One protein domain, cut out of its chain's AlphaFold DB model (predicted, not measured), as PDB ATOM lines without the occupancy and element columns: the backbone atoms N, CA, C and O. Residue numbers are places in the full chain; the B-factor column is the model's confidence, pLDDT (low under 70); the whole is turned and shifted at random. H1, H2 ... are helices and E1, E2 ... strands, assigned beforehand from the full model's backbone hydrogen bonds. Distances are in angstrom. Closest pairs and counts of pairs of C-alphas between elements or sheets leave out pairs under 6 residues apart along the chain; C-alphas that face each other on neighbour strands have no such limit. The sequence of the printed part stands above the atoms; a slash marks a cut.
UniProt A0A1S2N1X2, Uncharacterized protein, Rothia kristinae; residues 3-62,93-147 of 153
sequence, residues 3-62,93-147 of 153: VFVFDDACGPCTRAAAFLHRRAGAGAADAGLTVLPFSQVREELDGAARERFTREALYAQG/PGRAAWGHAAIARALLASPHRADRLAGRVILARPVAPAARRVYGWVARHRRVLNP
ATOM      1  N   VAL A   3     -26.846  29.454  19.660       70.62
ATOM      2  CA  VAL A   3     -26.020  28.315  19.240       70.62
ATOM      3  C   VAL A   3     -24.886  28.813  18.364       70.62
ATOM      4  O   VAL A   3     -25.106  29.538  17.390       70.62
ATOM      5  N   PHE A   4     -23.677  28.425  18.730       75.81
ATOM      6  CA  PHE A   4     -22.455  28.605  17.976       75.81
ATOM      7  C   PHE A   4     -22.097  27.269  17.334       75.81
ATOM      8  O   PHE A   4     -21.774  26.322  18.046       75.81
ATOM      9  N   VAL A   5     -22.151  27.209  16.004       77.88
ATOM     10  CA  VAL A   5     -21.743  26.027  15.236       77.88
ATOM     11  C   VAL A   5     -20.396  26.300  14.570       77.88
ATOM     12  O   VAL A   5     -20.234  27.333  13.910       77.88
ATOM     13  N   PHE A   6     -19.426  25.398  14.731       78.25
ATOM     14  CA  PHE A   6     -18.080  25.528  14.152       78.25
ATOM     15  C   PHE A   6     -17.667  24.318  13.310       78.25
ATOM     16  O   PHE A   6     -18.157  23.217  13.527       78.25
ATOM     17  N   ASP A   7     -16.750  24.537  12.360       80.88
ATOM     18  CA  ASP A   7     -16.085  23.461  11.612       80.88
ATOM     19  C   ASP A   7     -15.108  22.728  12.541       80.88
ATOM     20  O   ASP A   7     -14.057  23.262  12.908       80.88
ATOM     21  N   ASP A   8     -15.475  21.515  12.939       80.44
ATOM     22  CA  ASP A   8     -14.697  20.652  13.820       80.44
ATOM     23  C   ASP A   8     -13.482  20.003  13.138       80.44
ATOM     24  O   ASP A   8     -12.576  19.538  13.824       80.44
ATOM     25  N   ALA A   9     -13.369  20.095  11.808       79.00
ATOM     26  CA  ALA A   9     -12.159  19.724  11.070       79.00
ATOM     27  C   ALA A   9     -11.142  20.881  10.937       79.00
ATOM     28  O   ALA A   9     -10.042  20.698  10.400       79.00
ATOM     29  N   CYS A  10     -11.488  22.089  11.396       79.31
ATOM     30  CA  CYS A  10     -10.644  23.280  11.316       79.31
ATOM     31  C   CYS A  10      -9.950  23.552  12.659       79.31
ATOM     32  O   CYS A  10     -10.565  24.014  13.620       79.31
ATOM     33  N   GLY A  11      -8.635  23.341  12.723       76.50
ATOM     34  CA  GLY A  11      -7.835  23.500  13.937       76.50
ATOM     35  C   GLY A  11      -7.921  24.888  14.595       76.50
ATOM     36  O   GLY A  11      -8.254  24.996  15.776       76.50
ATOM     37  N   PRO A  12      -7.756  25.988  13.841       80.25
ATOM     38  CA  PRO A  12      -8.009  27.333  14.358       80.25
ATOM     39  C   PRO A  12      -9.450  27.540  14.856       80.25
ATOM     40  O   PRO A  12      -9.674  28.243  15.841       80.25
ATOM     41  N   CYS A  13     -10.430  26.914  14.198       79.19
ATOM     42  CA  CYS A  13     -11.846  27.048  14.527       79.19
ATOM     43  C   CYS A  13     -12.199  26.320  15.832       79.19
ATOM     44  O   CYS A  13     -12.869  26.902  16.683       79.19
ATOM     45  N   THR A  14     -11.698  25.097  16.031       79.88
ATOM     46  CA  THR A  14     -11.864  24.348  17.291       79.88
ATOM     47  C   THR A  14     -11.179  25.059  18.457       79.88
ATOM     48  O   THR A  14     -11.756  25.175  19.536       79.88
ATOM     49  N   ARG A  15      -9.987  25.643  18.253       78.88
ATOM     50  CA  ARG A  15      -9.313  26.433  19.296       78.88
ATOM     51  C   ARG A  15     -10.068  27.704  19.653       78.88
ATOM     52  O   ARG A  15     -10.148  28.037  20.835       78.88
ATOM     53  N   ALA A  16     -10.638  28.395  18.666       78.44
ATOM     54  CA  ALA A  16     -11.509  29.537  18.910       78.44
ATOM     55  C   ALA A  16     -12.761  29.111  19.689       78.44
ATOM     56  O   ALA A  16     -13.096  29.748  20.682       78.44
ATOM     57  N   ALA A  17     -13.400  28.002  19.308       77.31
ATOM     58  CA  ALA A  17     -14.541  27.436  20.027       77.31
ATOM     59  C   ALA A  17     -14.192  27.108  21.487       77.31
ATOM     60  O   ALA A  17     -14.886  27.545  22.402       77.31
ATOM     61  N   ALA A  18     -13.072  26.419  21.718       77.50
ATOM     62  CA  ALA A  18     -12.605  26.056  23.051       77.50
ATOM     63  C   ALA A  18     -12.231  27.288  23.889       77.50
ATOM     64  O   ALA A  18     -12.532  27.355  25.079       77.50
ATOM     65  N   PHE A  19     -11.604  28.293  23.275       78.62
ATOM     66  CA  PHE A  19     -11.333  29.574  23.920       78.62
ATOM     67  C   PHE A  19     -12.621  30.287  24.335       78.62
ATOM     68  O   PHE A  19     -12.721  30.737  25.473       78.62
ATOM     69  N   LEU A  20     -13.608  30.354  23.441       72.69
ATOM     70  CA  LEU A  20     -14.904  30.973  23.707       72.69
ATOM     71  C   LEU A  20     -15.662  30.223  24.800       72.69
ATOM     72  O   LEU A  20     -16.216  30.857  25.688       72.69
ATOM     73  N   HIS A  21     -15.627  28.890  24.778       73.06
ATOM     74  CA  HIS A  21     -16.222  28.054  25.813       73.06
ATOM     75  C   HIS A  21     -15.572  28.312  27.184       73.06
ATOM     76  O   HIS A  21     -16.271  28.574  28.158       73.06
ATOM     77  N   ARG A  22     -14.231  28.355  27.252       73.00
ATOM     78  CA  ARG A  22     -13.496  28.677  28.489       73.00
ATOM     79  C   ARG A  22     -13.756  30.099  28.989       73.00
ATOM     80  O   ARG A  22     -13.929  30.288  30.186       73.00
ATOM     81  N   ARG A  23     -13.778  31.094  28.095       67.44
ATOM     82  CA  ARG A  23     -14.014  32.505  28.454       67.44
ATOM     83  C   ARG A  23     -15.449  32.793  28.859       67.44
ATOM     84  O   ARG A  23     -15.674  33.667  29.687       67.44
ATOM     85  N   ALA A  24     -16.407  32.087  28.273       62.84
ATOM     86  CA  ALA A  24     -17.790  32.194  28.689       62.84
ATOM     87  C   ALA A  24     -17.995  31.596  30.101       62.84
ATOM     88  O   ALA A  24     -18.848  32.087  30.835       62.84
ATOM     89  N   GLY A  25     -17.158  30.638  30.532       59.22
ATOM     90  CA  GLY A  25     -17.153  30.096  31.900       59.22
ATOM     91  C   GLY A  25     -18.506  29.493  32.310       59.22
ATOM     92  O   GLY A  25     -19.312  29.142  31.450       59.22
ATOM     93  N   ALA A  26     -18.800  29.425  33.617       48.38
ATOM     94  CA  ALA A  26     -20.149  29.100  34.123       48.38
ATOM     95  C   ALA A  26     -21.233  30.046  33.553       48.38
ATOM     96  O   ALA A  26     -22.374  29.645  33.341       48.38
ATOM     97  N   GLY A  27     -20.834  31.264  33.171       47.88
ATOM     98  CA  GLY A  27     -21.681  32.238  32.495       47.88
ATOM     99  C   GLY A  27     -22.044  31.889  31.048       47.88
ATOM    100  O   GLY A  27     -22.872  32.582  30.473       47.88
ATOM    101  N   ALA A  28     -21.483  30.842  30.430       51.72
ATOM    102  CA  ALA A  28     -21.911  30.377  29.108       51.72
ATOM    103  C   ALA A  28     -23.339  29.826  29.166       51.72
ATOM    104  O   ALA A  28     -24.158  30.153  28.308       51.72
ATOM    105  N   ALA A  29     -23.639  29.042  30.204       52.81
ATOM    106  CA  ALA A  29     -24.974  28.525  30.469       52.81
ATOM    107  C   ALA A  29     -25.934  29.668  30.843       52.81
ATOM    108  O   ALA A  29     -27.005  29.774  30.246       52.81
ATOM    109  N   ASP A  30     -25.501  30.597  31.706       50.28
ATOM    110  CA  ASP A  30     -26.312  31.756  32.121       50.28
ATOM    111  C   ASP A  30     -26.549  32.766  30.983       50.28
ATOM    112  O   ASP A  30     -27.617  33.367  30.868       50.28
ATOM    113  N   ALA A  31     -25.580  32.935  30.079       55.53
ATOM    114  CA  ALA A  31     -25.719  33.740  28.864       55.53
ATOM    115  C   ALA A  31     -26.455  32.991  27.737       55.53
ATOM    116  O   ALA A  31     -26.666  33.547  26.645       55.53
ATOM    117  N   GLY A  32     -26.832  31.733  27.989       64.62
ATOM    118  CA  GLY A  32     -27.513  30.839  27.070       64.62
ATOM    119  C   GLY A  32     -26.719  30.562  25.796       64.62
ATOM    120  O   GLY A  32     -27.338  30.486  24.739       64.62
ATOM    121  N   LEU A  33     -25.387  30.496  25.851       69.94
ATOM    122  CA  LEU A  33     -24.506  30.156  24.734       69.94
ATOM    123  C   LEU A  33     -24.227  28.647  24.709       69.94
ATOM    124  O   LEU A  33     -23.603  28.105  25.615       69.94
ATOM    125  N   THR A  34     -24.604  27.993  23.615       73.50
ATOM    126  CA  THR A  34     -24.286  26.587  23.338       73.50
ATOM    127  C   THR A  34     -23.258  26.534  22.213       73.50
ATOM    128  O   THR A  34     -23.473  27.134  21.163       73.50
ATOM    129  N   VAL A  35     -22.134  25.849  22.422       75.56
ATOM    130  CA  VAL A  35     -21.045  25.695  21.441       75.56
ATOM    131  C   VAL A  35     -21.053  24.250  20.956       75.56
ATOM    132  O   VAL A  35     -20.794  23.359  21.755       75.56
ATOM    133  N   LEU A  36     -21.368  24.026  19.678       77.38
ATOM    134  CA  LEU A  36     -21.530  22.694  19.088       77.38
ATOM    135  C   LEU A  36     -20.666  22.539  17.822       77.38
ATOM    136  O   LEU A  36     -20.615  23.460  17.001       77.38
ATOM    137  N   PRO A  37     -19.982  21.400  17.635       78.25
ATOM    138  CA  PRO A  37     -19.325  21.075  16.373       78.25
ATOM    139  C   PRO A  37     -20.365  20.810  15.276       78.25
ATOM    140  O   PRO A  37     -21.458  20.306  15.543       78.25
ATOM    141  N   PHE A  38     -20.037  21.137  14.025       80.38
ATOM    142  CA  PHE A  38     -20.950  20.942  12.897       80.38
ATOM    143  C   PHE A  38     -21.300  19.471  12.678       80.38
ATOM    144  O   PHE A  38     -22.459  19.172  12.397       80.38
ATOM    145  N   SER A  39     -20.343  18.556  12.853       78.25
ATOM    146  CA  SER A  39     -20.590  17.111  12.762       78.25
ATOM    147  C   SER A  39     -21.722  16.615  13.667       78.25
ATOM    148  O   SER A  39     -22.450  15.721  13.249       78.25
ATOM    149  N   GLN A  40     -21.922  17.219  14.847       77.81
ATOM    150  CA  GLN A  40     -22.989  16.831  15.781       77.81
ATOM    151  C   GLN A  40     -24.379  17.294  15.343       77.81
ATOM    152  O   GLN A  40     -25.345  16.586  15.577       77.81
ATOM    153  N   VAL A  41     -24.493  18.462  14.710       73.00
ATOM    154  CA  VAL A  41     -25.800  19.067  14.380       73.00
ATOM    155  C   VAL A  41     -26.159  18.965  12.899       73.00
ATOM    156  O   VAL A  41     -27.216  19.427  12.481       73.00
ATOM    157  N   ARG A  42     -25.285  18.389  12.066       75.69
ATOM    158  CA  ARG A  42     -25.449  18.341  10.602       75.69
ATOM    159  C   ARG A  42     -26.761  17.693  10.158       75.69
ATOM    160  O   ARG A  42     -27.303  18.102   9.134       75.69
ATOM    161  N   GLU A  43     -27.208  16.665  10.872       72.00
ATOM    162  CA  GLU A  43     -28.423  15.900  10.554       72.00
ATOM    163  C   GLU A  43     -29.687  16.547  11.128       72.00
ATOM    164  O   GLU A  43     -30.774  16.333  10.603       72.00
ATOM    165  N   GLU A  44     -29.528  17.400  12.141       70.31
ATOM    166  CA  GLU A  44     -30.604  18.177  12.766       70.31
ATOM    167  C   GLU A  44     -30.835  19.533  12.077       70.31
ATOM    168  O   GLU A  44     -31.892  20.145  12.221       70.31
ATOM    169  N   LEU A  45     -29.847  20.033  11.326       68.19
ATOM    170  CA  LEU A  45     -29.973  21.257  10.541       68.19
ATOM    171  C   LEU A  45     -30.889  21.044   9.335       68.19
ATOM    172  O   LEU A  45     -30.698  20.114   8.548       68.19
ATOM    173  N   ASP A  46     -31.805  21.991   9.119       71.25
ATOM    174  CA  ASP A  46     -32.578  22.044   7.882       71.25
ATOM    175  C   ASP A  46     -31.658  22.152   6.646       71.25
ATOM    176  O   ASP A  46     -30.499  22.590   6.714       71.25
ATOM    177  N   GLY A  47     -32.176  21.745   5.483       71.19
ATOM    178  CA  GLY A  47     -31.397  21.696   4.245       71.19
ATOM    179  C   GLY A  47     -30.764  23.039   3.860       71.19
ATOM    180  O   GLY A  47     -29.610  23.061   3.427       71.19
ATOM    181  N   ALA A  48     -31.468  24.154   4.076       71.12
ATOM    182  CA  ALA A  48     -31.006  25.493   3.718       71.12
ATOM    183  C   ALA A  48     -29.926  26.010   4.684       71.12
ATOM    184  O   ALA A  48     -28.940  26.612   4.254       71.12
ATOM    185  N   ALA A  49     -30.060  25.750   5.984       70.19
ATOM    186  CA  ALA A  49     -29.081  26.072   7.011       70.19
ATOM    187  C   ALA A  49     -27.807  25.241   6.834       70.19
ATOM    188  O   ALA A  49     -26.701  25.783   6.903       70.19
ATOM    189  N   ARG A  50     -27.950  23.951   6.512       74.81
ATOM    190  CA  ARG A  50     -26.831  23.062   6.179       74.81
ATOM    191  C   ARG A  50     -26.102  23.523   4.918       74.81
ATOM    192  O   ARG A  50     -24.871  23.595   4.907       74.81
ATOM    193  N   GLU A  51     -26.836  23.870   3.862       73.81
ATOM    194  CA  GLU A  51     -26.252  24.387   2.623       73.81
ATOM    195  C   GLU A  51     -25.560  25.732   2.857       73.81
ATOM    196  O   GLU A  51     -24.438  25.948   2.396       73.81
ATOM    197  N   ARG A  52     -26.174  26.621   3.638       68.88
ATOM    198  CA  ARG A  52     -25.584  27.907   4.002       68.88
ATOM    199  C   ARG A  52     -24.332  27.739   4.858       68.88
ATOM    200  O   ARG A  52     -23.347  28.413   4.576       68.88
ATOM    201  N   PHE A  53     -24.307  26.827   5.829       72.12
ATOM    202  CA  PHE A  53     -23.084  26.490   6.565       72.12
ATOM    203  C   PHE A  53     -22.012  25.948   5.614       72.12
ATOM    204  O   PHE A  53     -20.866  26.391   5.637       72.12
ATOM    205  N   THR A  54     -22.379  25.050   4.704       71.69
ATOM    206  CA  THR A  54     -21.441  24.486   3.724       71.69
ATOM    207  C   THR A  54     -20.882  25.562   2.791       71.69
ATOM    208  O   THR A  54     -19.695  25.592   2.472       71.69
ATOM    209  N   ARG A  55     -21.715  26.523   2.403       66.81
ATOM    210  CA  ARG A  55     -21.304  27.650   1.576       66.81
ATOM    211  C   ARG A  55     -20.443  28.641   2.352       66.81
ATOM    212  O   ARG A  55     -19.440  29.078   1.819       66.81
ATOM    213  N   GLU A  56     -20.821  29.004   3.576       61.12
ATOM    214  CA  GLU A  56     -20.245  30.133   4.325       61.12
ATOM    215  C   GLU A  56     -19.153  29.760   5.332       61.12
ATOM    216  O   GLU A  56     -18.323  30.601   5.677       61.12
ATOM    217  N   ALA A  57     -19.170  28.536   5.843       61.78
ATOM    218  CA  ALA A  57     -18.177  28.011   6.769       61.78
ATOM    219  C   ALA A  57     -17.265  26.979   6.095       61.78
ATOM    220  O   ALA A  57     -16.082  26.955   6.409       61.78
ATOM    221  N   LEU A  58     -17.763  26.200   5.121       64.31
ATOM    222  CA  LEU A  58     -16.947  25.223   4.381       64.31
ATOM    223  C   LEU A  58     -16.426  25.722   3.016       64.31
ATOM    224  O   LEU A  58     -15.713  24.955   2.377       64.31
ATOM    225  N   TYR A  59     -16.747  26.958   2.584       52.62
ATOM    226  CA  TYR A  59     -16.431  27.573   1.270       52.62
ATOM    227  C   TYR A  59     -15.636  26.678   0.298       52.62
ATOM    228  O   TYR A  59     -14.416  26.803   0.184       52.62
ATOM    229  N   ALA A  60     -16.386  25.820  -0.398       41.69
ATOM    230  CA  ALA A  60     -16.093  25.103  -1.640       41.69
ATOM    231  C   ALA A  60     -14.611  24.818  -1.996       41.69
ATOM    232  O   ALA A  60     -13.873  25.694  -2.444       41.69
ATOM    233  N   GLN A  61     -14.313  23.509  -1.945       40.75
ATOM    234  CA  GLN A  61     -13.233  22.724  -2.569       40.75
ATOM    235  C   GLN A  61     -11.881  22.586  -1.842       40.75
ATOM    236  O   GLN A  61     -10.863  23.157  -2.213       40.75
ATOM    237  N   GLY A  62     -11.859  21.657  -0.882       34.78
ATOM    238  CA  GLY A  62     -10.830  20.610  -0.788       34.78
ATOM    239  C   GLY A  62     -11.549  19.252  -0.663       34.78
ATOM    240  O   GLY A  62     -12.659  19.273  -0.130       34.78
ATOM    241  N   PRO A  93     -33.035  27.473  16.291       43.00
ATOM    242  CA  PRO A  93     -33.754  28.707  16.055       43.00
ATOM    243  C   PRO A  93     -32.954  29.491  15.023       43.00
ATOM    244  O   PRO A  93     -31.721  29.390  14.998       43.00
ATOM    245  N   GLY A  94     -33.593  30.391  14.274       47.59
ATOM    246  CA  GLY A  94     -32.916  31.381  13.413       47.59
ATOM    247  C   GLY A  94     -31.871  32.277  14.128       47.59
ATOM    248  O   GLY A  94     -31.391  33.269  13.584       47.59
ATOM    249  N   ARG A  95     -31.515  31.951  15.375       56.16
ATOM    250  CA  ARG A  95     -30.441  32.481  16.212       56.16
ATOM    251  C   ARG A  95     -29.153  31.647  16.177       56.16
ATOM    252  O   ARG A  95     -28.174  32.089  16.787       56.16
ATOM    253  N   ALA A  96     -29.115  30.503  15.491       62.09
ATOM    254  CA  ALA A  96     -27.864  29.813  15.195       62.09
ATOM    255  C   ALA A  96     -26.932  30.748  14.408       62.09
ATOM    256  O   ALA A  96     -27.366  31.535  13.560       62.09
ATOM    257  N   ALA A  97     -25.650  30.734  14.746       68.31
ATOM    258  CA  ALA A  97     -24.630  31.417  13.973       68.31
ATOM    259  C   ALA A  97     -23.482  30.467  13.677       68.31
ATOM    260  O   ALA A  97     -23.107  29.644  14.511       68.31
ATOM    261  N   TRP A  98     -22.878  30.669  12.512       73.81
ATOM    262  CA  TRP A  98     -21.637  30.027  12.093       73.81
ATOM    263  C   TRP A  98     -20.610  31.060  11.638       73.81
ATOM    264  O   TRP A  98     -20.910  32.235  11.385       73.81
ATOM    265  N   GLY A  99     -19.361  30.618  11.586       73.81
ATOM    266  CA  GLY A  99     -18.233  31.437  11.182       73.81
ATOM    267  C   GLY A  99     -17.975  32.656  12.059       73.81
ATOM    268  O   GLY A  99     -18.157  32.627  13.277       73.81
ATOM    269  N   HIS A 100     -17.542  33.753  11.437       75.06
ATOM    270  CA  HIS A 100     -17.223  34.999  12.147       75.06
ATOM    271  C   HIS A 100     -18.392  35.530  13.001       75.06
ATOM    272  O   HIS A 100     -18.174  36.009  14.111       75.06
ATOM    273  N   ALA A 101     -19.636  35.404  12.521       73.56
ATOM    274  CA  ALA A 101     -20.826  35.855  13.241       73.56
ATOM    275  C   ALA A 101     -21.050  35.046  14.522       73.56
ATOM    276  O   ALA A 101     -21.521  35.568  15.529       73.56
ATOM    277  N   ALA A 102     -20.678  33.772  14.490       72.50
ATOM    278  CA  ALA A 102     -20.757  32.888  15.631       72.50
ATOM    279  C   ALA A 102     -19.711  33.275  16.677       72.50
ATOM    280  O   ALA A 102     -20.061  33.461  17.842       72.50
ATOM    281  N   ILE A 103     -18.463  33.498  16.250       74.94
ATOM    282  CA  ILE A 103     -17.378  33.962  17.127       74.94
ATOM    283  C   ILE A 103     -17.796  35.269  17.800       74.94
ATOM    284  O   ILE A 103     -17.696  35.417  19.015       74.94
ATOM    285  N   ALA A 104     -18.346  36.201  17.026       76.69
ATOM    286  CA  ALA A 104     -18.797  37.476  17.548       76.69
ATOM    287  C   ALA A 104     -19.960  37.351  18.540       76.69
ATOM    288  O   ALA A 104     -19.951  38.012  19.575       76.69
ATOM    289  N   ARG A 105     -20.954  36.496  18.263       74.88
ATOM    290  CA  ARG A 105     -22.070  36.245  19.192       74.88
ATOM    291  C   ARG A 105     -21.609  35.571  20.482       74.88
ATOM    292  O   ARG A 105     -22.149  35.892  21.537       74.88
ATOM    293  N   ALA A 106     -20.613  34.694  20.409       72.00
ATOM    294  CA  ALA A 106     -20.000  34.091  21.584       72.00
ATOM    295  C   ALA A 106     -19.222  35.130  22.410       72.00
ATOM    296  O   ALA A 106     -19.402  35.217  23.620       72.00
ATOM    297  N   LEU A 107     -18.451  36.004  21.757       77.38
ATOM    298  CA  LEU A 107     -17.769  37.125  22.412       77.38
ATOM    299  C   LEU A 107     -18.749  38.109  23.072       77.38
ATOM    300  O   LEU A 107     -18.497  38.603  24.168       77.38
ATOM    301  N   LEU A 108     -19.901  38.362  22.445       77.25
ATOM    302  CA  LEU A 108     -20.971  39.179  23.027       77.25
ATOM    303  C   LEU A 108     -21.608  38.557  24.277       77.25
ATOM    304  O   LEU A 108     -22.156  39.295  25.095       77.25
ATOM    305  N   ALA A 109     -21.562  37.232  24.409       74.56
ATOM    306  CA  ALA A 109     -22.065  36.506  25.571       74.56
ATOM    307  C   ALA A 109     -21.057  36.469  26.736       74.56
ATOM    308  O   ALA A 109     -21.428  36.086  27.839       74.56
ATOM    309  N   SER A 110     -19.807  36.890  26.517       73.06
ATOM    310  CA  SER A 110     -18.772  36.891  27.553       73.06
ATOM    311  C   SER A 110     -19.062  37.901  28.680       73.06
ATOM    312  O   SER A 110     -19.516  39.030  28.414       73.06
ATOM    313  N   PRO A 111     -18.725  37.563  29.943       74.50
ATOM    314  CA  PRO A 111     -18.798  38.492  31.072       74.50
ATOM    315  C   PRO A 111     -17.792  39.653  30.960       74.50
ATOM    316  O   PRO A 111     -18.007  40.716  31.552       74.50
ATOM    317  N   HIS A 112     -16.752  39.538  30.130       78.69
ATOM    318  CA  HIS A 112     -15.720  40.565  29.989       78.69
ATOM    319  C   HIS A 112     -16.103  41.667  28.986       78.69
ATOM    320  O   HIS A 112     -16.525  41.411  27.858       78.69
ATOM    321  N   ARG A 113     -15.902  42.938  29.370       83.38
ATOM    322  CA  ARG A 113     -16.205  44.107  28.513       83.38
ATOM    323  C   ARG A 113     -15.403  44.112  27.207       83.38
ATOM    324  O   ARG A 113     -15.964  44.456  26.168       83.38
ATOM    325  N   ALA A 114     -14.129  43.717  27.260       83.88
ATOM    326  CA  ALA A 114     -13.250  43.663  26.091       83.88
ATOM    327  C   ALA A 114     -13.748  42.657  25.040       83.88
ATOM    328  O   ALA A 114     -13.778  42.971  23.853       83.88
ATOM    329  N   ASP A 115     -14.236  41.497  25.478       80.50
ATOM    330  CA  ASP A 115     -14.805  40.488  24.582       80.50
ATOM    331  C   ASP A 115     -16.072  41.001  23.914       80.50
ATOM    332  O   ASP A 115     -16.207  40.928  22.695       80.50
ATOM    333  N   ARG A 116     -16.974  41.618  24.684       82.31
ATOM    334  CA  ARG A 116     -18.187  42.210  24.108       82.31
ATOM    335  C   ARG A 116     -17.859  43.291  23.084       82.31
ATOM    336  O   ARG A 116     -18.540  43.377  22.063       82.31
ATOM    337  N   LEU A 117     -16.823  44.096  23.323       86.88
ATOM    338  CA  LEU A 117     -16.354  45.082  22.353       86.88
ATOM    339  C   LEU A 117     -15.831  44.403  21.081       86.88
ATOM    340  O   LEU A 117     -16.277  44.759  19.994       86.88
ATOM    341  N   ALA A 118     -14.973  43.388  21.205       85.12
ATOM    342  CA  ALA A 118     -14.479  42.617  20.066       85.12
ATOM    343  C   ALA A 118     -15.628  41.984  19.260       85.12
ATOM    344  O   ALA A 118     -15.653  42.077  18.034       85.12
ATOM    345  N   GLY A 119     -16.638  41.430  19.934       83.31
ATOM    346  CA  GLY A 119     -17.844  40.904  19.293       83.31
ATOM    347  C   GLY A 119     -18.635  41.970  18.522       83.31
ATOM    348  O   GLY A 119     -19.054  41.728  17.391       83.31
ATOM    349  N   ARG A 120     -18.795  43.179  19.080       86.50
ATOM    350  CA  ARG A 120     -19.433  44.309  18.371       86.50
ATOM    351  C   ARG A 120     -18.627  44.750  17.157       86.50
ATOM    352  O   ARG A 120     -19.220  45.010  16.117       86.50
ATOM    353  N   VAL A 121     -17.301  44.809  17.281       88.06
ATOM    354  CA  VAL A 121     -16.401  45.177  16.182       88.06
ATOM    355  C   VAL A 121     -16.527  44.174  15.041       88.06
ATOM    356  O   VAL A 121     -16.740  44.591  13.912       88.06
ATOM    357  N   ILE A 122     -16.492  42.869  15.320       79.88
ATOM    358  CA  ILE A 122     -16.608  41.830  14.282       79.88
ATOM    359  C   ILE A 122     -17.953  41.911  13.535       79.88
ATOM    360  O   ILE A 122     -18.000  41.651  12.334       79.88
ATOM    361  N   LEU A 123     -19.041  42.285  14.220       80.50
ATOM    362  CA  LEU A 123     -20.377  42.434  13.620       80.50
ATOM    363  C   LEU A 123     -20.640  43.812  13.006       80.50
ATOM    364  O   LEU A 123     -21.680  43.998  12.371       80.50
ATOM    365  N   ALA A 124     -19.746  44.783  13.190       82.56
ATOM    366  CA  ALA A 124     -19.930  46.109  12.630       82.56
ATOM    367  C   ALA A 124     -20.012  46.016  11.098       82.56
ATOM    368  O   ALA A 124     -19.203  45.333  10.472       82.56
ATOM    369  N   ARG A 125     -20.963  46.732  10.482       78.50
ATOM    370  CA  ARG A 125     -21.166  46.764   9.019       78.50
ATOM    371  C   ARG A 125     -19.876  46.883   8.184       78.50
ATOM    372  O   ARG A 125     -19.779  46.143   7.209       78.50
ATOM    373  N   PRO A 126     -18.890  47.738   8.527       79.38
ATOM    374  CA  PRO A 126     -17.650  47.815   7.750       79.38
ATOM    375  C   PRO A 126     -16.723  46.604   7.942       79.38
ATOM    376  O   PRO A 126     -15.949  46.271   7.051       79.38
ATOM    377  N   VAL A 127     -16.800  45.922   9.087       77.75
ATOM    378  CA  VAL A 127     -15.875  44.846   9.475       77.75
ATOM    379  C   VAL A 127     -16.418  43.471   9.101       77.75
ATOM    380  O   VAL A 127     -15.648  42.600   8.704       77.75
ATOM    381  N   ALA A 128     -17.733  43.270   9.162       74.19
ATOM    382  CA  ALA A 128     -18.367  41.979   8.914       74.19
ATOM    383  C   ALA A 128     -17.975  41.336   7.562       74.19
ATOM    384  O   ALA A 128     -17.672  40.141   7.549       74.19
ATOM    385  N   PRO A 129     -17.874  42.070   6.429       72.81
ATOM    386  CA  PRO A 129     -17.415  41.489   5.166       72.81
ATOM    387  C   PRO A 129     -15.965  40.999   5.235       72.81
ATOM    388  O   PRO A 129     -15.652  39.919   4.731       72.81
ATOM    389  N   ALA A 130     -15.084  41.768   5.880       76.12
ATOM    390  CA  ALA A 130     -13.685  41.400   6.063       76.12
ATOM    391  C   ALA A 130     -13.556  40.196   7.005       76.12
ATOM    392  O   ALA A 130     -12.905  39.215   6.658       76.12
ATOM    393  N   ALA A 131     -14.258  40.209   8.138       75.38
ATOM    394  CA  ALA A 131     -14.279  39.102   9.089       75.38
ATOM    395  C   ALA A 131     -14.822  37.810   8.457       75.38
ATOM    396  O   ALA A 131     -14.269  36.732   8.677       75.38
ATOM    397  N   ARG A 132     -15.854  37.911   7.608       76.81
ATOM    398  CA  ARG A 132     -16.370  36.785   6.817       76.81
ATOM    399  C   ARG A 132     -15.312  36.227   5.866       76.81
ATOM    400  O   ARG A 132     -15.162  35.011   5.799       76.81
ATOM    401  N   ARG A 133     -14.578  37.092   5.156       77.81
ATOM    402  CA  ARG A 133     -13.493  36.684   4.245       77.81
ATOM    403  C   ARG A 133     -12.345  36.013   4.991       77.81
ATOM    404  O   ARG A 133     -11.897  34.963   4.552       77.81
ATOM    405  N   VAL A 134     -11.915  36.581   6.118       80.50
ATOM    406  CA  VAL A 134     -10.852  36.007   6.958       80.50
ATOM    407  C   VAL A 134     -11.266  34.631   7.464       80.50
ATOM    408  O   VAL A 134     -10.517  33.673   7.295       80.50
ATOM    409  N   TYR A 135     -12.479  34.501   8.007       75.88
ATOM    410  CA  TYR A 135     -12.977  33.205   8.461       75.88
ATOM    411  C   TYR A 135     -13.026  32.181   7.319       75.88
ATOM    412  O   TYR A 135     -12.528  31.068   7.465       75.88
ATOM    413  N   GLY A 136     -13.568  32.570   6.160       72.94
ATOM    414  CA  GLY A 136     -13.616  31.701   4.984       72.94
ATOM    415  C   GLY A 136     -12.229  31.297   4.477       72.94
ATOM    416  O   GLY A 136     -12.033  30.152   4.079       72.94
ATOM    417  N   TRP A 137     -11.248  32.201   4.535       80.50
ATOM    418  CA  TRP A 137      -9.860  31.900   4.185       80.50
ATOM    419  C   TRP A 137      -9.248  30.875   5.145       80.50
ATOM    420  O   TRP A 137      -8.667  29.898   4.678       80.50
ATOM    421  N   VAL A 138      -9.432  31.053   6.458       78.31
ATOM    422  CA  VAL A 138      -8.938  30.121   7.486       78.31
ATOM    423  C   VAL A 138      -9.544  28.733   7.293       78.31
ATOM    424  O   VAL A 138      -8.814  27.745   7.255       78.31
ATOM    425  N   ALA A 139     -10.864  28.651   7.108       71.19
ATOM    426  CA  ALA A 139     -11.547  27.379   6.900       71.19
ATOM    427  C   ALA A 139     -11.075  26.675   5.615       71.19
ATOM    428  O   ALA A 139     -10.826  25.470   5.620       71.19
ATOM    429  N   ARG A 140     -10.861  27.429   4.527       76.50
ATOM    430  CA  ARG A 140     -10.342  26.895   3.258       76.50
ATOM    431  C   ARG A 140      -8.905  26.378   3.376       76.50
ATOM    432  O   ARG A 140      -8.583  25.340   2.808       76.50
ATOM    433  N   HIS A 141      -8.050  27.067   4.130       78.50
ATOM    434  CA  HIS A 141      -6.635  26.711   4.296       78.50
ATOM    435  C   HIS A 141      -6.375  25.796   5.498       78.50
ATOM    436  O   HIS A 141      -5.219  25.582   5.867       78.50
ATOM    437  N   ARG A 142      -7.417  25.187   6.083       75.62
ATOM    438  CA  ARG A 142      -7.288  24.310   7.257       75.62
ATOM    439  C   ARG A 142      -6.255  23.196   7.087       75.62
ATOM    440  O   ARG A 142      -5.585  22.853   8.043       75.62
ATOM    441  N   ARG A 143      -6.030  22.677   5.875       76.38
ATOM    442  CA  ARG A 143      -4.991  21.650   5.634       76.38
ATOM    443  C   ARG A 143      -3.575  22.137   5.915       76.38
ATOM    444  O   ARG A 143      -2.762  21.368   6.402       76.38
ATOM    445  N   VAL A 144      -3.306  23.402   5.605       82.25
ATOM    446  CA  VAL A 144      -2.007  24.041   5.845       82.25
ATOM    447  C   VAL A 144      -1.918  24.534   7.289       82.25
ATOM    448  O   VAL A 144      -0.851  24.502   7.892       82.25
ATOM    449  N   LEU A 145      -3.044  24.964   7.864       80.56
ATOM    450  CA  LEU A 145      -3.091  25.520   9.216       80.56
ATOM    451  C   LEU A 145      -3.147  24.451  10.312       80.56
ATOM    452  O   LEU A 145      -2.597  24.683  11.379       80.56
ATOM    453  N   ASN A 146      -3.769  23.294  10.076       79.00
ATOM    454  CA  ASN A 146      -3.919  22.233  11.076       79.00
ATOM    455  C   ASN A 146      -2.569  21.695  11.594       79.00
ATOM    456  O   ASN A 146      -2.466  21.496  12.800       79.00
ATOM    457  N   PRO A 147      -1.517  21.509  10.769       83.81
ATOM    458  CA  PRO A 147      -0.189  21.156  11.277       83.81
ATOM    459  C   PRO A 147       0.404  22.192  12.246       83.81
ATOM    460  O   PRO A 147       1.128  21.830  13.165       83.81
TER     461      PRO A 147
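What this domain is: This is residues 3 to 62 and 93 to 147 of the 153 residues of an uncharacterized protein of Rothia kristinae (UniProt A0A1S2N1X2). A small wall of two parallel strands, E1 and E2, has helices H1 and H5 side by side over one face, and H6 packs on the far side of H5. H7 packs at a steep angle on the first residues of H5, near His 100, and H8 sits near the first residues of H1. The printed part has 115 residues, with eight named helices and two named strands in the order E1 H1 H2 E2 H3 H4 H5 H6 H7 H8; the class is mostly helix. The whole is compact, with a radius of gyration of the C-alphas of 13.5 A and spans of 38 by 30 by 30 A.

How they stand to each other: E1, residues 3 to 6, and E2, residues 33 to 37, are parallel neighbours at 29 degrees, with N 4 and O 34 within hydrogen-bond range at 2.8 A and N 36 and O 4 at 2.8 A. With H1, residues 11 to 24, and H2, residues 27 to 30, they form a strand-helix-strand unit, two parallel neighbour strands with helices between, whose crossover is right-handed. The hub is H5, residues 99 to 109; its closest C-alphas to E1 are those of Ala 102 and Phe 4, 5.2 A apart. H5 and H1 touch at Ala 106 and Leu 20, 6.3 A, the same way at a shallow tilt of 14 degrees. H5 and H6, residues 113 to 123, form a helical hairpin; they touch at Ala 104 and Gly 119, 4.0 A, opposite ways at a shallow tilt of 30 degrees. H5 and H7, residues 128 to 140, touch at His 100 and Arg 132, 5.7 A, at a steep tilt of 62 degrees. H1 touches H8, residues 142 to 145, with residues 11 to 12 alone, closest at Gly 11 and Arg 142, 6.8 A. H3, residues 38 to 41, and H4, residues 47 to 56, touch no helix. In H1, H4, H5, H6 and H7 every O i to N i+4 pair is within hydrogen-bond range; H2, H3 and H8 are too short for such a pair.

Where its parts are: E1 begins at C-alpha 3 (-26.020, 28.315, 19.240), and E2 is 13.4 A long. H1 is 19.8 A long, H7 18.0 A, H5 15.7 A, H6 15.6 A and H4 14.0 A. H8 ends at C-alpha 145 (-3.091, 25.520, 9.216).

The domain as a whole: The C-alphas farthest apart, those of Asp 30 and Gln 61, are 38.2 A apart. Residues 63 to 92 are not printed, and C-alphas 62 and 93 are 29.6 A apart across this cut, which lies in the link from H4 to H5. The links printed whole are tight. The mean pLDDT of the printed part is 72.4; it is under 70 at 26 residues, among them 23 to 33, 55 to 62 and 93 to 97.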